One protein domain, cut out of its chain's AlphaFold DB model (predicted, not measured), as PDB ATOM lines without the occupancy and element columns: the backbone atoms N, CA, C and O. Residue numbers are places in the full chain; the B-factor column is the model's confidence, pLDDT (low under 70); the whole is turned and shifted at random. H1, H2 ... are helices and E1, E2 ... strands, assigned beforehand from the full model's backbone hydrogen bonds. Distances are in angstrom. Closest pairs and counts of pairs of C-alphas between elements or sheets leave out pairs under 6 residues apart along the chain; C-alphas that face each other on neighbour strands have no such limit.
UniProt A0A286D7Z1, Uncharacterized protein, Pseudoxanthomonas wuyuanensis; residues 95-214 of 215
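This is residues 95 to 214 of the 215 residues of an uncharacterized protein of Pseudoxanthomonas wuyuanensis (UniProt A0A286D7Z1). A core of two small strand hairpins, E3 with E4 in the middle and E1 with E2 next to it, has the short helix H2 packed on both. H1 and the loop after it make one end of the longest axis; H4 and the last residues, 204 to 214, make the other, with H3 near H4. The printed part has 120 residues with four named helices and four named strands, in the order H1 E1 E2 H2 H3 E3 E4 H4. Both two-stranded sheets, E1 - E2 and E3 - E4, are antiparallel; the class is mixed, helices and strands, though under half of the residues, 54 of 120, are in named elements. The whole is compact, with a radius of gyration of the C-alphas of 13.7 A and spans of 42 by 31 by 23 A.

E1 is residues 132 to 136, 13.2 A long, with C-alpha 132 at (141.526, 121.624, 168.619). E2 is residues 141 to 145, 13.0 A long. E3 is residues 180 to 182 and E4 residues 188 to 191. H2 is residues 153 to 159 and H3 residues 165 to 170. H1, residues 95 to 108, measures 19.9 A and begins at C-alpha 95, (141.213, 131.536, 149.461). H4, residues 194 to 203, measures 14.3 A and ends at C-alpha 203, (154.042, 146.337, 159.897).

E1 and E2 form a hairpin, antiparallel at 164 degrees between directions, with N 133 and O 144 within hydrogen-bond range at 2.8 A. E3 and E4 form the other hairpin, at 151 degrees, with N 181 and O 190 2.9 A apart. Between the hairpins, the closest C-alphas of E1 and E4 are those of Thr 133 and Val 188, 5.5 A apart. The closest C-alphas of H2 and E2 are those of Cys 143 and Glu 153, at 6.2 A; those of H2 and E4 are of Val 157 and His 191, at 5.8 A. H3 and H4 are close but not clearly touching, C-alphas 165 and 196 being 6.0 A apart, at a steep tilt of 41 degrees, the same way. H1 is apart from H2, H3 and H4. In H1, H2 and H4 every O i to N i+4 pair is within hydrogen-bond range; in H3, 1 of 2 is.

The C-alphas farthest apart are those of Ser 109 and Gly 208, 42.4 A. The printed part has no cut. The link from H1 to E1, 23 residues, is long. Mean pLDDT of the printed part is 81.0; residues 103 to 104, 106 to 107, 110 to 119 and 207 to 210 are under 70.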
ATOM      1  N   GLN A  95     141.239 132.660 148.532       70.38
ATOM      2  CA  GLN A  95     141.213 131.536 149.461       70.38
ATOM      3  C   GLN A  95     140.097 131.671 150.506       70.38
ATOM      4  O   GLN A  95     139.354 130.717 150.724       70.38
ATOM      5  N   TYR A  96     139.918 132.862 151.083       76.81
ATOM      6  CA  TYR A  96     138.845 133.126 152.038       76.81
ATOM      7  C   TYR A  96     137.469 132.963 151.384       76.81
ATOM      8  O   TYR A  96     136.600 132.274 151.918       76.81
ATOM      9  N   GLU A  97     137.279 133.532 150.190       74.50
ATOM     10  CA  GLU A  97     136.019 133.403 149.453       74.50
ATOM     11  C   GLU A  97     135.676 131.934 149.171       74.50
ATOM     12  O   GLU A  97     134.541 131.500 149.394       74.50
ATOM     13  N   ARG A  98     136.663 131.142 148.737       74.38
ATOM     14  CA  ARG A  98     136.507 129.702 148.498       74.38
ATOM     15  C   ARG A  98     136.108 128.959 149.773       74.38
ATOM     16  O   ARG A  98     135.128 128.209 149.744       74.38
ATOM     17  N   ASP A  99     136.845 129.165 150.860       72.56
ATOM     18  CA  ASP A  99     136.681 128.412 152.103       72.56
ATOM     19  C   ASP A  99     135.347 128.757 152.779       72.56
ATOM     20  O   ASP A  99     134.604 127.866 153.190       72.56
ATOM     21  N   VAL A 100     134.946 130.032 152.782       71.94
ATOM     22  CA  VAL A 100     133.622 130.453 153.269       71.94
ATOM     23  C   VAL A 100     132.496 129.847 152.440       71.94
ATOM     24  O   VAL A 100     131.491 129.399 152.997       71.94
ATOM     25  N   LEU A 101     132.626 129.826 151.110       71.12
ATOM     26  CA  LEU A 101     131.630 129.198 150.241       71.12
ATOM     27  C   LEU A 101     131.553 127.686 150.464       71.12
ATOM     28  O   LEU A 101     130.488 127.094 150.287       71.12
ATOM     29  N   GLU A 102     132.661 127.034 150.800       72.06
ATOM     30  CA  GLU A 102     132.690 125.619 151.166       72.06
ATOM     31  C   GLU A 102     132.022 125.362 152.519       72.06
ATOM     32  O   GLU A 102     131.131 124.513 152.589       72.06
ATOM     33  N   VAL A 103     132.348 126.146 153.549       69.19
ATOM     34  CA  VAL A 103     131.711 126.071 154.874       69.19
ATOM     35  C   VAL A 103     130.206 126.283 154.777       69.19
ATOM     36  O   VAL A 103     129.445 125.452 155.273       69.19
ATOM     37  N   LYS A 104     129.755 127.336 154.081       69.62
ATOM     38  CA  LYS A 104     128.321 127.602 153.870       69.62
ATOM     39  C   LYS A 104     127.633 126.433 153.165       69.62
ATOM     40  O   LYS A 104     126.619 125.939 153.648       69.62
ATOM     41  N   ARG A 105     128.223 125.912 152.081       71.38
ATOM     42  CA  ARG A 105     127.680 124.743 151.362       71.38
ATOM     43  C   ARG A 105     127.603 123.495 152.245       71.38
ATOM     44  O   ARG A 105     126.608 122.772 152.184       71.38
ATOM     45  N   ALA A 106     128.627 123.217 153.048       68.81
ATOM     46  CA  ALA A 106     128.637 122.074 153.962       68.81
ATOM     47  C   ALA A 106     127.591 122.224 155.081       68.81
ATOM     48  O   ALA A 106     126.928 121.250 155.447       68.81
ATOM     49  N   TRP A 107     127.400 123.449 155.578       68.19
ATOM     50  CA  TRP A 107     126.398 123.771 156.590       68.19
ATOM     51  C   TRP A 107     124.969 123.604 156.060       68.19
ATOM     52  O   TRP A 107     124.177 122.865 156.648       68.19
ATOM     53  N   ASP A 108     124.666 124.207 154.908       73.69
ATOM     54  CA  ASP A 108     123.330 124.197 154.299       73.69
ATOM     55  C   ASP A 108     122.900 122.792 153.862       73.69
ATOM     56  O   ASP A 108     121.746 122.394 154.029       73.69
ATOM     57  N   SER A 109     123.841 121.993 153.353       73.00
ATOM     58  CA  SER A 109     123.578 120.614 152.919       73.00
ATOM     59  C   SER A 109     123.479 119.605 154.069       73.00
ATOM     60  O   SER A 109     123.245 118.422 153.818       73.00
ATOM     61  N   ARG A 110     123.693 120.032 155.326       67.88
ATOM     62  CA  ARG A 110     123.899 119.161 156.503       67.88
ATOM     63  C   ARG A 110     125.002 118.108 156.311       67.88
ATOM     64  O   ARG A 110     125.136 117.208 157.140       67.88
ATOM     65  N   ASN A 111     125.823 118.228 155.268       64.38
ATOM     66  CA  ASN A 111     126.937 117.335 154.987       64.38
ATOM     67  C   ASN A 111     128.207 117.867 155.657       64.38
ATOM     68  O   ASN A 111     129.168 118.279 155.006       64.38
ATOM     69  N   ARG A 112     128.178 117.877 156.993       59.41
ATOM     70  CA  ARG A 112     129.265 118.419 157.814       59.41
ATOM     71  C   ARG A 112     130.579 117.666 157.586       59.41
ATOM     72  O   ARG A 112     131.624 118.297 157.608       59.41
ATOM     73  N   GLY A 113     130.515 116.363 157.274       52.97
ATOM     74  CA  GLY A 113     131.664 115.463 157.066       52.97
ATOM     75  C   GLY A 113     132.593 115.809 155.904       52.97
ATOM     76  O   GLY A 113     133.624 115.161 155.756       52.97
ATOM     77  N   ARG A 114     132.237 116.802 155.081       52.53
ATOM     78  CA  ARG A 114     133.091 117.302 154.001       52.53
ATOM     79  C   ARG A 114     134.086 118.365 154.468       52.53
ATOM     80  O   ARG A 114     135.111 118.544 153.820       52.53
ATOM     81  N   LEU A 115     133.804 119.057 155.570       55.12
ATOM     82  CA  LEU A 115     134.816 119.894 156.201       55.12
ATOM     83  C   LEU A 115     135.859 118.938 156.784       55.12
ATOM     84  O   LEU A 115     135.509 118.052 157.571       55.12
ATOM     85  N   ILE A 116     137.119 119.077 156.353       49.97
ATOM     86  CA  ILE A 116     138.265 118.476 157.059       49.97
ATOM     87  C   ILE A 116     138.066 118.837 158.538       49.97
ATOM     88  O   ILE A 116     137.569 119.915 158.779       49.97
ATOM     89  N   GLY A 117     138.278 117.947 159.515       54.25
ATOM     90  CA  GLY A 117     138.005 118.230 160.942       54.25
ATOM     91  C   GLY A 117     136.622 118.848 161.245       54.25
ATOM     92  O   GLY A 117     136.496 120.050 161.415       54.25
ATOM     93  N   LEU A 118     135.575 118.023 161.361       59.94
ATOM     94  CA  LEU A 118     134.202 118.455 161.676       59.94
ATOM     95  C   LEU A 118     134.141 119.587 162.727       59.94
ATOM     96  O   LEU A 118     134.438 119.313 163.896       59.94
ATOM     97  N   PRO A 119     133.705 120.811 162.371       67.06
ATOM     98  CA  PRO A 119     133.532 121.851 163.368       67.06
ATOM     99  C   PRO A 119     132.437 121.442 164.354       67.06
ATOM    100  O   PRO A 119     131.361 120.968 163.968       67.06
ATOM    101  N   SER A 120     132.720 121.608 165.643       73.25
ATOM    102  CA  SER A 120     131.820 121.253 166.745       73.25
ATOM    103  C   SER A 120     130.684 122.268 166.918       73.25
ATOM    104  O   SER A 120     129.650 121.947 167.506       73.25
ATOM    105  N   GLY A 121     130.843 123.468 166.357       72.94
ATOM    106  CA  GLY A 121     129.882 124.562 166.427       72.94
ATOM    107  C   GLY A 121     130.327 125.782 165.624       72.94
ATOM    108  O   GLY A 121     131.186 125.681 164.748       72.94
ATOM    109  N   ILE A 122     129.717 126.927 165.926       78.00
ATOM    110  CA  ILE A 122     130.068 128.244 165.383       78.00
ATOM    111  C   ILE A 122     130.296 129.173 166.584       78.00
ATOM    112  O   ILE A 122     129.512 129.124 167.531       78.00
ATOM    113  N   SER A 123     131.367 129.966 166.564       80.19
ATOM    114  CA  SER A 123     131.687 130.965 167.587       80.19
ATOM    115  C   SER A 123     130.751 132.173 167.515       80.19
ATOM    116  O   SER A 123     130.103 132.417 166.496       80.19
ATOM    117  N   ASP A 124     130.752 133.005 168.556       80.44
ATOM    118  CA  ASP A 124     130.031 134.287 168.547       80.44
ATOM    119  C   ASP A 124     130.555 135.246 167.462       80.44
ATOM    120  O   ASP A 124     129.804 136.041 166.898       80.44
ATOM    121  N   SER A 125     131.831 135.103 167.087       73.88
ATOM    122  CA  SER A 125     132.463 135.798 165.959       73.88
ATOM    123  C   SER A 125     132.085 135.230 164.580       73.88
ATOM    124  O   SER A 125     132.510 135.768 163.558       73.88
ATOM    125  N   GLY A 126     131.259 134.178 164.526       77.06
ATOM    126  CA  GLY A 126     130.721 133.602 163.290       77.06
ATOM    127  C   GLY A 126     131.636 132.593 162.593       77.06
ATOM    128  O   GLY A 126     131.360 132.220 161.451       77.06
ATOM    129  N   TYR A 127     132.699 132.134 163.259       82.38
ATOM    130  CA  TYR A 127     133.669 131.188 162.708       82.38
ATOM    131  C   TYR A 127     133.395 129.749 163.160       82.38
ATOM    132  O   TYR A 127     132.898 129.539 164.267       82.38
ATOM    133  N   PRO A 128     133.702 128.728 162.342       80.44
ATOM    134  CA  PRO A 128     133.595 127.339 162.770       80.44
ATOM    135  C   PRO A 128     134.515 127.044 163.966       80.44
ATOM    136  O   PRO A 128     135.684 127.418 163.958       80.44
ATOM    137  N   LEU A 129     133.997 126.342 164.975       83.88
ATOM    138  CA  LEU A 129     134.782 125.881 166.124       83.88
ATOM    139  C   LEU A 129     135.456 124.554 165.784       83.88
ATOM    140  O   LEU A 129     134.780 123.529 165.668       83.88
ATOM    141  N   TRP A 130     136.775 124.553 165.640       85.88
ATOM    142  CA  TRP A 130     137.539 123.346 165.345       85.88
ATOM    143  C   TRP A 130     137.801 122.538 166.618       85.88
ATOM    144  O   TRP A 130     138.008 123.126 167.678       85.88
ATOM    145  N   PRO A 131     137.821 121.192 166.561       86.62
ATOM    146  CA  PRO A 131     138.002 120.337 167.738       86.62
ATOM    147  C   PRO A 131     139.461 120.295 168.234       86.62
ATOM    148  O   PRO A 131     139.933 119.245 168.685       86.62
ATOM    149  N   ALA A 132     140.164 121.423 168.162       89.25
ATOM    150  CA  ALA A 132     141.526 121.624 168.619       89.25
ATOM    151  C   ALA A 132     141.630 122.918 169.435       89.25
ATOM    152  O   ALA A 132     140.951 123.903 169.150       89.25
ATOM    153  N   THR A 133     142.509 122.912 170.429       92.44
ATOM    154  CA  THR A 133     142.908 124.083 171.208       92.44
ATOM    155  C   THR A 133     144.387 124.348 170.985       92.44
ATOM    156  O   THR A 133     145.166 123.393 171.004       92.44
ATOM    157  N   CYS A 134     144.785 125.604 170.822       92.06
ATOM    158  CA  CYS A 134     146.185 125.993 170.708       92.06
ATOM    159  C   CYS A 134     146.520 127.086 171.721       92.06
ATOM    160  O   CYS A 134     145.753 128.028 171.911       92.06
ATOM    161  N   GLU A 135     147.687 126.955 172.341       89.62
ATOM    162  CA  GLU A 135     148.306 128.003 173.147       89.62
ATOM    163  C   GLU A 135     149.504 128.568 172.381       89.62
ATOM    164  O   GLU A 135     150.297 127.802 171.822       89.62
ATOM    165  N   PHE A 136     149.614 129.896 172.331       86.25
ATOM    166  CA  PHE A 136     150.674 130.589 171.605       86.25
ATOM    167  C   PHE A 136     151.824 130.980 172.523       86.25
ATOM    168  O   PHE A 136     151.635 131.502 173.621       86.25
ATOM    169  N   TYR A 137     153.025 130.766 172.008       81.31
ATOM    170  CA  TYR A 137     154.291 131.193 172.569       81.31
ATOM    171  C   TYR A 137     154.984 132.105 171.551       81.31
ATOM    172  O   TYR A 137     154.541 132.243 170.411       81.31
ATOM    173  N   SER A 138     156.082 132.739 171.951       72.12
ATOM    174  CA  SER A 138     156.784 133.737 171.133       72.12
ATOM    175  C   SER A 138     157.252 133.245 169.753       72.12
ATOM    176  O   SER A 138     157.439 134.068 168.867       72.12
ATOM    177  N   ASP A 139     157.453 131.940 169.564       72.19
ATOM    178  CA  ASP A 139     157.958 131.336 168.322       72.19
ATOM    179  C   ASP A 139     157.213 130.053 167.906       72.19
ATOM    180  O   ASP A 139     157.615 129.368 166.961       72.19
ATOM    181  N   SER A 140     156.160 129.676 168.633       75.88
ATOM    182  CA  SER A 140     155.525 128.367 168.480       75.88
ATOM    183  C   SER A 140     154.092 128.333 169.007       75.88
ATOM    184  O   SER A 140     153.665 129.187 169.781       75.88
ATOM    185  N   ALA A 141     153.345 127.308 168.596       84.56
ATOM    186  CA  ALA A 141     152.021 126.993 169.119       84.56
ATOM    187  C   ALA A 141     151.982 125.529 169.596       84.56
ATOM    188  O   ALA A 141     152.358 124.632 168.835       84.56
ATOM    189  N   ASP A 142     151.517 125.263 170.825       90.25
ATOM    190  CA  ASP A 142     151.204 123.891 171.277       90.25
ATOM    191  C   ASP A 142     149.719 123.630 171.026       90.25
ATOM    192  O   ASP A 142     148.851 124.157 171.725       90.25
ATOM    193  N   CYS A 143     149.429 122.825 170.004       91.94
ATOM    194  CA  CYS A 143     148.073 122.486 169.599       91.94
ATOM    195  C   CYS A 143     147.688 121.075 170.044       91.94
ATOM    196  O   CYS A 143     148.436 120.104 169.882       91.94
ATOM    197  N   ARG A 144     146.471 120.939 170.572       92.19
ATOM    198  CA  ARG A 144     145.912 119.677 171.061       92.19
ATOM    199  C   ARG A 144     144.502 119.476 170.550       92.19
ATOM    200  O   ARG A 144     143.679 120.379 170.615       92.19
ATOM    201  N   MET A 145     144.202 118.266 170.104       86.88
ATOM    202  CA  MET A 145     142.835 117.846 169.823       86.88
ATOM    203  C   MET A 145     142.022 117.741 171.113       86.88
ATOM    204  O   MET A 145     142.567 117.567 172.201       86.88
ATOM    205  N   THR A 146     140.697 117.728 170.980       83.19
ATOM    206  CA  THR A 146     139.759 117.564 172.110       83.19
ATOM    207  C   THR A 146     140.006 116.269 172.908       83.19
ATOM    208  O   THR A 146     139.698 116.193 174.093       83.19
ATOM    209  N   ASN A 147     140.600 115.241 172.288       83.19
ATOM    210  CA  ASN A 147     140.997 113.993 172.957       83.19
ATOM    211  C   ASN A 147     142.365 114.072 173.676       83.19
ATOM    212  O   ASN A 147     142.862 113.054 174.152       83.19
ATOM    213  N   GLY A 148     142.991 115.251 173.722       84.38
ATOM    214  CA  GLY A 148     144.285 115.510 174.354       84.38
ATOM    215  C   GLY A 148     145.514 115.185 173.495       84.38
ATOM    216  O   GLY A 148     146.634 115.482 173.922       84.38
ATOM    217  N   ALA A 149     145.339 114.604 172.302       86.56
ATOM    218  CA  ALA A 149     146.445 114.292 171.401       86.56
ATOM    219  C   ALA A 149     147.090 115.576 170.865       86.56
ATOM    220  O   ALA A 149     146.393 116.473 170.390       86.56
ATOM    221  N   ARG A 150     148.422 115.651 170.923       89.50
ATOM    222  CA  ARG A 150     149.183 116.747 170.315       89.50
ATOM    223  C   ARG A 150     149.112 116.679 168.794       89.50
ATOM    224  O   ARG A 150     149.137 115.588 168.226       89.50
ATOM    225  N   MET A 151     149.076 117.843 168.159       86.31
ATOM    226  CA  MET A 151     149.117 117.995 166.709       86.31
ATOM    227  C   MET A 151     150.187 118.993 166.296       86.31
ATOM    228  O   MET A 151     150.481 119.940 167.022       86.31
ATOM    229  N   ASN A 152     150.749 118.784 165.107       86.94
ATOM    230  CA  ASN A 152     151.582 119.790 164.474       86.94
ATOM    231  C   ASN A 152     150.706 120.988 164.072       86.94
ATOM    232  O   ASN A 152     149.623 120.801 163.516       86.94
ATOM    233  N   GLU A 153     151.185 122.206 164.320       85.56
ATOM    234  CA  GLU A 153     150.504 123.443 163.928       85.56
ATOM    235  C   GLU A 153     150.127 123.441 162.437       85.56
ATOM    236  O   GLU A 153     149.009 123.802 162.083       85.56
ATOM    237  N   MET A 154     151.012 122.960 161.560       86.31
ATOM    238  CA  MET A 154     150.760 122.914 160.117       86.31
ATOM    239  C   MET A 154     149.645 121.943 159.737       86.31
ATOM    240  O   MET A 154     148.901 122.217 158.796       86.31
ATOM    241  N   ASP A 155     149.485 120.841 160.470       84.25
ATOM    242  CA  ASP A 155     148.367 119.920 160.247       84.25
ATOM    243  C   ASP A 155     147.038 120.583 160.622       84.25
ATOM    244  O   ASP A 155     146.026 120.363 159.956       84.25
ATOM    245  N   VAL A 156     147.046 121.438 161.651       85.75
ATOM    246  CA  VAL A 156     145.886 122.257 162.022       85.75
ATOM    247  C   VAL A 156     145.620 123.310 160.945       85.75
ATOM    248  O   VAL A 156     144.501 123.384 160.450       85.75
ATOM    249  N   VAL A 157     146.637 124.062 160.510       85.94
ATOM    250  CA  VAL A 157     146.513 125.083 159.449       85.94
ATOM    251  C   VAL A 157     145.916 124.494 158.171       85.94
ATOM    252  O   VAL A 157     144.974 125.058 157.627       85.94
ATOM    253  N   ASN A 158     146.405 123.334 157.726       81.75
ATOM    254  CA  ASN A 158     145.896 122.651 156.531       81.75
ATOM    255  C   ASN A 158     144.468 122.116 156.699       81.75
ATOM    256  O   ASN A 158     143.791 121.829 155.710       81.75
ATOM    257  N   GLY A 159     144.044 121.915 157.945       77.69
ATOM    258  CA  GLY A 159     142.716 121.439 158.278       77.69
ATOM    259  C   GLY A 159     141.685 122.553 158.331       77.69
ATOM    260  O   GLY A 159     140.551 122.292 157.952       77.69
ATOM    261  N   VAL A 160     142.057 123.755 158.780       81.50
ATOM    262  CA  VAL A 160     141.110 124.814 159.154       81.50
ATOM    263  C   VAL A 160     140.831 125.837 158.052       81.50
ATOM    264  O   VAL A 160     141.460 125.859 157.001       81.50
ATOM    265  N   THR A 161     139.847 126.703 158.287       83.44
ATOM    266  CA  THR A 161     139.429 127.753 157.346       83.44
ATOM    267  C   THR A 161     140.237 129.035 157.513       83.44
ATOM    268  O   THR A 161     140.600 129.392 158.635       83.44
ATOM    269  N   VAL A 162     140.425 129.789 156.430       85.75
ATOM    270  CA  VAL A 162     140.991 131.146 156.498       85.75
ATOM    271  C   VAL A 162     140.064 132.100 157.270       85.75
ATOM    272  O   VAL A 162     138.852 132.124 157.047       85.75
ATOM    273  N   ILE A 163     140.639 132.919 158.152       87.88
ATOM    274  CA  ILE A 163     139.979 134.049 158.825       87.88
ATOM    275  C   ILE A 163     140.033 135.290 157.929       87.88
ATOM    276  O   ILE A 163     140.989 135.477 157.178       87.88
ATOM    277  N   ARG A 164     139.031 136.175 158.030       88.81
ATOM    278  CA  ARG A 164     139.072 137.460 157.317       88.81
ATOM    279  C   ARG A 164     140.291 138.252 157.741       88.81
ATOM    280  O   ARG A 164     140.484 138.489 158.929       88.81
ATOM    281  N   ASN A 165     141.038 138.759 156.776       89.94
ATOM    282  CA  ASN A 165     142.228 139.566 156.990       89.94
ATOM    283  C   ASN A 165     141.929 140.786 157.871       89.94
ATOM    284  O   ASN A 165     142.717 141.125 158.750       89.94
ATOM    285  N   ILE A 166     140.756 141.410 157.705       87.56
ATOM    286  CA  ILE A 166     140.359 142.536 158.559       87.56
ATOM    287  C   ILE A 166     140.063 142.117 160.006       87.56
ATOM    288  O   ILE A 166     140.368 142.872 160.930       87.56
ATOM    289  N   ASP A 167     139.511 140.921 160.212       90.00
ATOM    290  CA  ASP A 167     139.165 140.418 161.544       90.00
ATOM    291  C   ASP A 167     140.413 139.976 162.308       90.00
ATOM    292  O   ASP A 167     140.470 140.184 163.512       90.00
ATOM    293  N   VAL A 168     141.445 139.481 161.611       89.50
ATOM    294  CA  VAL A 168     142.767 139.189 162.200       89.50
ATOM    295  C   VAL A 168     143.355 140.409 162.926       89.50
ATOM    296  O   VAL A 168     144.140 140.245 163.853       89.50
ATOM    297  N   ILE A 169     142.988 141.627 162.513       87.12
ATOM    298  CA  ILE A 169     143.494 142.875 163.101       87.12
ATOM    299  C   ILE A 169     142.490 143.497 164.071       87.12
ATOM    300  O   ILE A 169     142.874 144.048 165.098       87.12
ATOM    301  N   LYS A 170     141.204 143.503 163.706       86.25
ATOM    302  CA  LYS A 170     140.203 144.364 164.352       86.25
ATOM    303  C   LYS A 170     139.218 143.626 165.242       86.25
ATOM    304  O   LYS A 170     138.437 144.292 165.916       86.25
ATOM    305  N   ASN A 171     139.194 142.296 165.210       87.56
ATOM    306  CA  ASN A 171     138.229 141.528 165.979       87.56
ATOM    307  C   ASN A 171     138.798 141.206 167.372       87.56
ATOM    308  O   ASN A 171     139.698 140.374 167.465       87.56
ATOM    309  N   PRO A 172     138.281 141.822 168.451       84.56
ATOM    310  CA  PRO A 172     138.797 141.603 169.803       84.56
ATOM    311  C   PRO A 172     138.517 140.193 170.338       84.56
ATOM    312  O   PRO A 172     139.180 139.765 171.275       84.56
ATOM    313  N   GLU A 173     137.570 139.471 169.733       85.44
ATOM    314  CA  GLU A 173     137.212 138.095 170.105       85.44
ATOM    315  C   GLU A 173     138.174 137.052 169.509       85.44
ATOM    316  O   GLU A 173     138.013 135.848 169.732       85.44
ATOM    317  N   LEU A 174     139.137 137.495 168.692       88.44
ATOM    318  CA  LEU A 174     140.141 136.646 168.066       88.44
ATOM    319  C   LEU A 174     141.509 136.921 168.679       88.44
ATOM    320  O   LEU A 174     141.989 138.050 168.701       88.44
ATOM    321  N   ILE A 175     142.174 135.852 169.098       89.50
ATOM    322  CA  ILE A 175     143.591 135.874 169.441       89.50
ATOM    323  C   ILE A 175     144.310 135.183 168.290       89.50
ATOM    324  O   ILE A 175     144.115 133.990 168.063       89.50
ATOM    325  N   CYS A 176     145.109 135.927 167.530       88.38
ATOM    326  CA  CYS A 176     145.801 135.398 166.361       88.38
ATOM    327  C   CYS A 176     147.314 135.407 166.568       88.38
ATOM    328  O   CYS A 176     147.933 136.472 166.605       88.38
ATOM    329  N   GLY A 177     147.911 134.216 166.594       84.44
ATOM    330  CA  GLY A 177     149.351 134.034 166.435       84.44
ATOM    331  C   GLY A 177     149.796 134.263 164.988       84.44
ATOM    332  O   GLY A 177     149.051 134.825 164.173       84.44
ATOM    333  N   ASP A 178     150.999 133.801 164.653       83.38
ATOM    334  CA  ASP A 178     151.573 133.857 163.300       83.38
ATOM    335  C   ASP A 178     150.650 133.269 162.238       83.38
ATOM    336  O   ASP A 178     150.423 133.881 161.192       83.38
ATOM    337  N   ARG A 179     150.118 132.075 162.511       87.44
ATOM    338  CA  ARG A 179     149.366 131.293 161.528       87.44
ATOM    339  C   ARG A 179     147.960 130.967 161.970       87.44
ATOM    340  O   ARG A 179     147.080 130.961 161.127       87.44
ATOM    341  N   LEU A 180     147.725 130.678 163.244       91.12
ATOM    342  CA  LEU A 180     146.410 130.268 163.736       91.12
ATOM    343  C   LEU A 180     145.712 131.396 164.487       91.12
ATOM    344  O   LEU A 180     146.352 132.242 165.109       91.12
ATOM    345  N   CYS A 181     144.385 131.361 164.460       91.75
ATOM    346  CA  CYS A 181     143.532 132.198 165.288       91.75
ATOM    347  C   CYS A 181     142.655 131.322 166.182       91.75
ATOM    348  O   CYS A 181     142.067 130.334 165.725       91.75
ATOM    349  N   VAL A 182     142.552 131.711 167.447       92.50
ATOM    350  CA  VAL A 182     141.757 131.045 168.480       92.50
ATOM    351  C   VAL A 182     140.769 132.019 169.122       92.50
ATOM    352  O   VAL A 182     140.917 133.236 168.998       92.50
ATOM    353  N   ASN A 183     139.749 131.492 169.799       91.31
ATOM    354  CA  ASN A 183     138.922 132.281 170.715       91.31
ATOM    355  C   ASN A 183     139.646 132.500 172.061       91.31
ATOM    356  O   ASN A 183     140.736 131.977 172.286       91.31
ATOM    357  N   HIS A 184     139.017 133.212 172.998       89.12
ATOM    358  CA  HIS A 184     139.581 133.440 174.336       89.12
ATOM    359  C   HIS A 184     139.867 132.166 175.150       89.12
ATOM    360  O   HIS A 184     140.740 132.187 176.014       89.12
ATOM    361  N   ASP A 185     139.188 131.054 174.852       89.88
ATOM    362  CA  ASP A 185     139.426 129.754 175.494       89.88
ATOM    363  C   ASP A 185     140.553 128.949 174.820       89.88
ATOM    364  O   ASP A 185     140.817 127.806 175.197       89.88
ATOM    365  N   GLY A 186     141.189 129.497 173.780       90.56
ATOM    366  CA  GLY A 186     142.226 128.820 173.002       90.56
ATOM    367  C   GLY A 186     141.692 127.849 171.945       90.56
ATOM    368  O   GLY A 186     142.481 127.172 171.295       90.56
ATOM    369  N   THR A 187     140.376 127.765 171.727       91.75
ATOM    370  CA  THR A 187     139.773 126.918 170.680       91.75
ATOM    371  C   THR A 187     140.066 127.483 169.297       91.75
ATOM    372  O   THR A 187     139.825 128.662 169.045       91.75
ATOM    373  N   VAL A 188     140.541 126.637 168.384       91.62
ATOM    374  CA  VAL A 188     140.901 127.029 167.017       91.62
ATOM    375  C   VAL A 188     139.664 127.445 166.223       91.62
ATOM    376  O   VAL A 188     138.663 126.729 166.162       91.62
ATOM    377  N   LEU A 189     139.761 128.607 165.583       90.00
ATOM    378  CA  LEU A 189     138.723 129.185 164.726       90.00
ATOM    379  C   LEU A 189     139.110 129.141 163.247       90.00
ATOM    380  O   LEU A 189     138.251 129.064 162.369       90.00
ATOM    381  N   GLY A 190     140.409 129.188 162.966       89.75
ATOM    382  CA  GLY A 190     140.919 129.241 161.609       89.75
ATOM    383  C   GLY A 190     142.393 129.602 161.554       89.75
ATOM    384  O   GLY A 190     143.098 129.565 162.566       89.75
ATOM    385  N   HIS A 191     142.844 129.973 160.363       89.88
ATOM    386  CA  HIS A 191     144.213 130.395 160.117       89.88
ATOM    387  C   HIS A 191     144.282 131.741 159.382       89.88
ATOM    388  O   HIS A 191     143.344 132.174 158.711       89.88
ATOM    389  N   VAL A 192     145.413 132.415 159.532       89.62
ATOM    390  CA  VAL A 192     145.778 133.671 158.881       89.62
ATOM    391  C   VAL A 192     146.189 133.359 157.442       89.62
ATOM    392  O   VAL A 192     146.835 132.340 157.180       89.62
ATOM    393  N   SER A 193     145.797 134.202 156.486       87.62
ATOM    394  CA  SER A 193     146.258 134.059 155.100       87.62
ATOM    395  C   SER A 193     147.745 134.410 154.978       87.62
ATOM    396  O   SER A 193     148.252 135.249 155.722       87.62
ATOM    397  N   THR A 194     148.447 133.814 154.011       88.25
ATOM    398  CA  THR A 194     149.878 134.087 153.783       88.25
ATOM    399  C   THR A 194     150.150 135.575 153.552       88.25
ATOM    400  O   THR A 194     151.041 136.143 154.173       88.25
ATOM    401  N   GLU A 195     149.336 136.237 152.725       89.06
ATOM    402  CA  GLU A 195     149.474 137.672 152.428       89.06
ATOM    403  C   GLU A 195     149.301 138.533 153.689       89.06
ATOM    404  O   GLU A 195     150.032 139.500 153.908       89.06
ATOM    405  N   MET A 196     148.347 138.170 154.553       90.19
ATOM    406  CA  MET A 196     148.114 138.866 155.817       90.19
ATOM    407  C   MET A 196     149.229 138.602 156.829       90.19
ATOM    408  O   MET A 196     149.608 139.512 157.567       90.19
ATOM    409  N   GLN A 197     149.787 137.389 156.853       89.31
ATOM    410  CA  GLN A 197     150.943 137.057 157.684       89.31
ATOM    411  C   GLN A 197     152.171 137.879 157.266       89.31
ATOM    412  O   GLN A 197     152.818 138.494 158.112       89.31
ATOM    413  N   GLU A 198     152.462 137.964 155.967       90.06
ATOM    414  CA  GLU A 198     153.559 138.784 155.439       90.06
ATOM    415  C   GLU A 198     153.386 140.268 155.774       90.06
ATOM    416  O   GLU A 198     154.345 140.935 156.173       90.06
ATOM    417  N   TRP A 199     152.160 140.786 155.658       91.12
ATOM    418  CA  TRP A 199     151.850 142.156 156.052       91.12
ATOM    419  C   TRP A 199     152.078 142.372 157.556       91.12
ATOM    420  O   TRP A 199     152.745 143.336 157.935       91.12
ATOM    421  N   ARG A 200     151.610 141.455 158.418       90.00
ATOM    422  CA  ARG A 200     151.794 141.550 159.880       90.00
ATOM    423  C   ARG A 200     153.262 141.527 160.281       90.00
ATOM    424  O   ARG A 200     153.681 142.351 161.083       90.00
ATOM    425  N   ASN A 201     154.049 140.650 159.665       88.19
ATOM    426  CA  ASN A 201     155.485 140.547 159.922       88.19
ATOM    427  C   ASN A 201     156.249 141.822 159.558       88.19
ATOM    428  O   ASN A 201     157.308 142.087 160.121       88.19
ATOM    429  N   ARG A 202     155.734 142.606 158.606       90.38
ATOM    430  CA  ARG A 202     156.367 143.848 158.163       90.38
ATOM    431  C   ARG A 202     155.920 145.071 158.958       90.38
ATOM    432  O   ARG A 202     156.713 145.994 159.113       90.38
ATOM    433  N   TYR A 203     154.662 145.107 159.394       90.50
ATOM    434  CA  TYR A 203     154.042 146.337 159.897       90.50
ATOM    435  C   TYR A 203     153.540 146.269 161.340       90.50
ATOM    436  O   TYR A 203     153.166 147.311 161.867       90.50
ATOM    437  N   CYS A 204     153.535 145.100 161.981       88.12
ATOM    438  CA  CYS A 204     153.075 144.944 163.359       88.12
ATOM    439  C   CYS A 204     154.228 144.610 164.314       88.12
ATOM    440  O   CYS A 204     155.236 144.024 163.918       88.12
ATOM    441  N   SER A 205     154.064 144.949 165.591       85.69
ATOM    442  CA  SER A 205     154.989 144.579 166.666       85.69
ATOM    443  C   SER A 205     154.447 143.405 167.470       85.69
ATOM    444  O   SER A 205     153.307 143.436 167.913       85.69
ATOM    445  N   TRP A 206     155.257 142.377 167.699       77.19
ATOM    446  CA  TRP A 206     154.847 141.197 168.462       77.19
ATOM    447  C   TRP A 206     154.993 141.430 169.962       77.19
ATOM    448  O   TRP A 206     156.060 141.827 170.435       77.19
ATOM    449  N   THR A 207     153.929 141.168 170.717       68.38
ATOM    450  CA  THR A 207     153.990 141.168 172.182       68.38
ATOM    451  C   THR A 207     154.407 139.786 172.692       68.38
ATOM    452  O   THR A 207     154.327 138.789 171.973       68.38
ATOM    453  N   GLY A 208     154.872 139.697 173.943       59.69
ATOM    454  CA  GLY A 208     155.425 138.460 174.518       59.69
ATOM    455  C   GLY A 208     154.465 137.259 174.595       59.69
ATOM    456  O   GLY A 208     154.903 136.174 174.957       59.69
ATOM    457  N   ASN A 209     153.183 137.434 174.258       62.59
ATOM    458  CA  ASN A 209     152.186 136.362 174.162       62.59
ATOM    459  C   ASN A 209     151.950 135.872 172.715       62.59
ATOM    460  O   ASN A 209     150.999 135.133 172.471       62.59
ATOM    461  N   GLY A 210     152.756 136.324 171.748       62.69
ATOM    462  CA  GLY A 210     152.624 135.923 170.346       62.69
ATOM    463  C   GLY A 210     151.453 136.575 169.603       62.69
ATOM    464  O   GLY A 210     151.147 136.150 168.500       62.69
ATOM    465  N   THR A 211     150.793 137.602 170.154       70.88
ATOM    466  CA  THR A 211     149.794 138.408 169.424       70.88
ATOM    467  C   THR A 211     150.427 139.729 168.981       70.88
ATOM    468  O   THR A 211     151.035 140.414 169.816       70.88
ATOM    469  N   PRO A 212     150.324 140.124 167.701       75.25
ATOM    470  CA  PRO A 212     150.918 141.354 167.234       75.25
ATOM    471  C   PRO A 212     149.970 142.536 167.357       75.25
ATOM    472  O   PRO A 212     148.771 142.451 167.105       75.25
ATOM    473  N   GLU A 213     150.565 143.671 167.671       82.75
ATOM    474  CA  GLU A 213     149.953 144.983 167.664       82.75
ATOM    475  C   GLU A 213     150.206 145.628 166.304       82.75
ATOM    476  O   GLU A 213     151.348 145.855 165.902       82.75
ATOM    477  N   CYS A 214     149.123 145.875 165.575       85.25
ATOM    478  CA  CYS A 214     149.148 146.402 164.217       85.25
ATOM    479  C   CYS A 214     148.648 147.860 164.170       85.25
ATOM    480  O   CYS A 214     147.820 148.238 165.002       85.25
TER     481      CYS A 214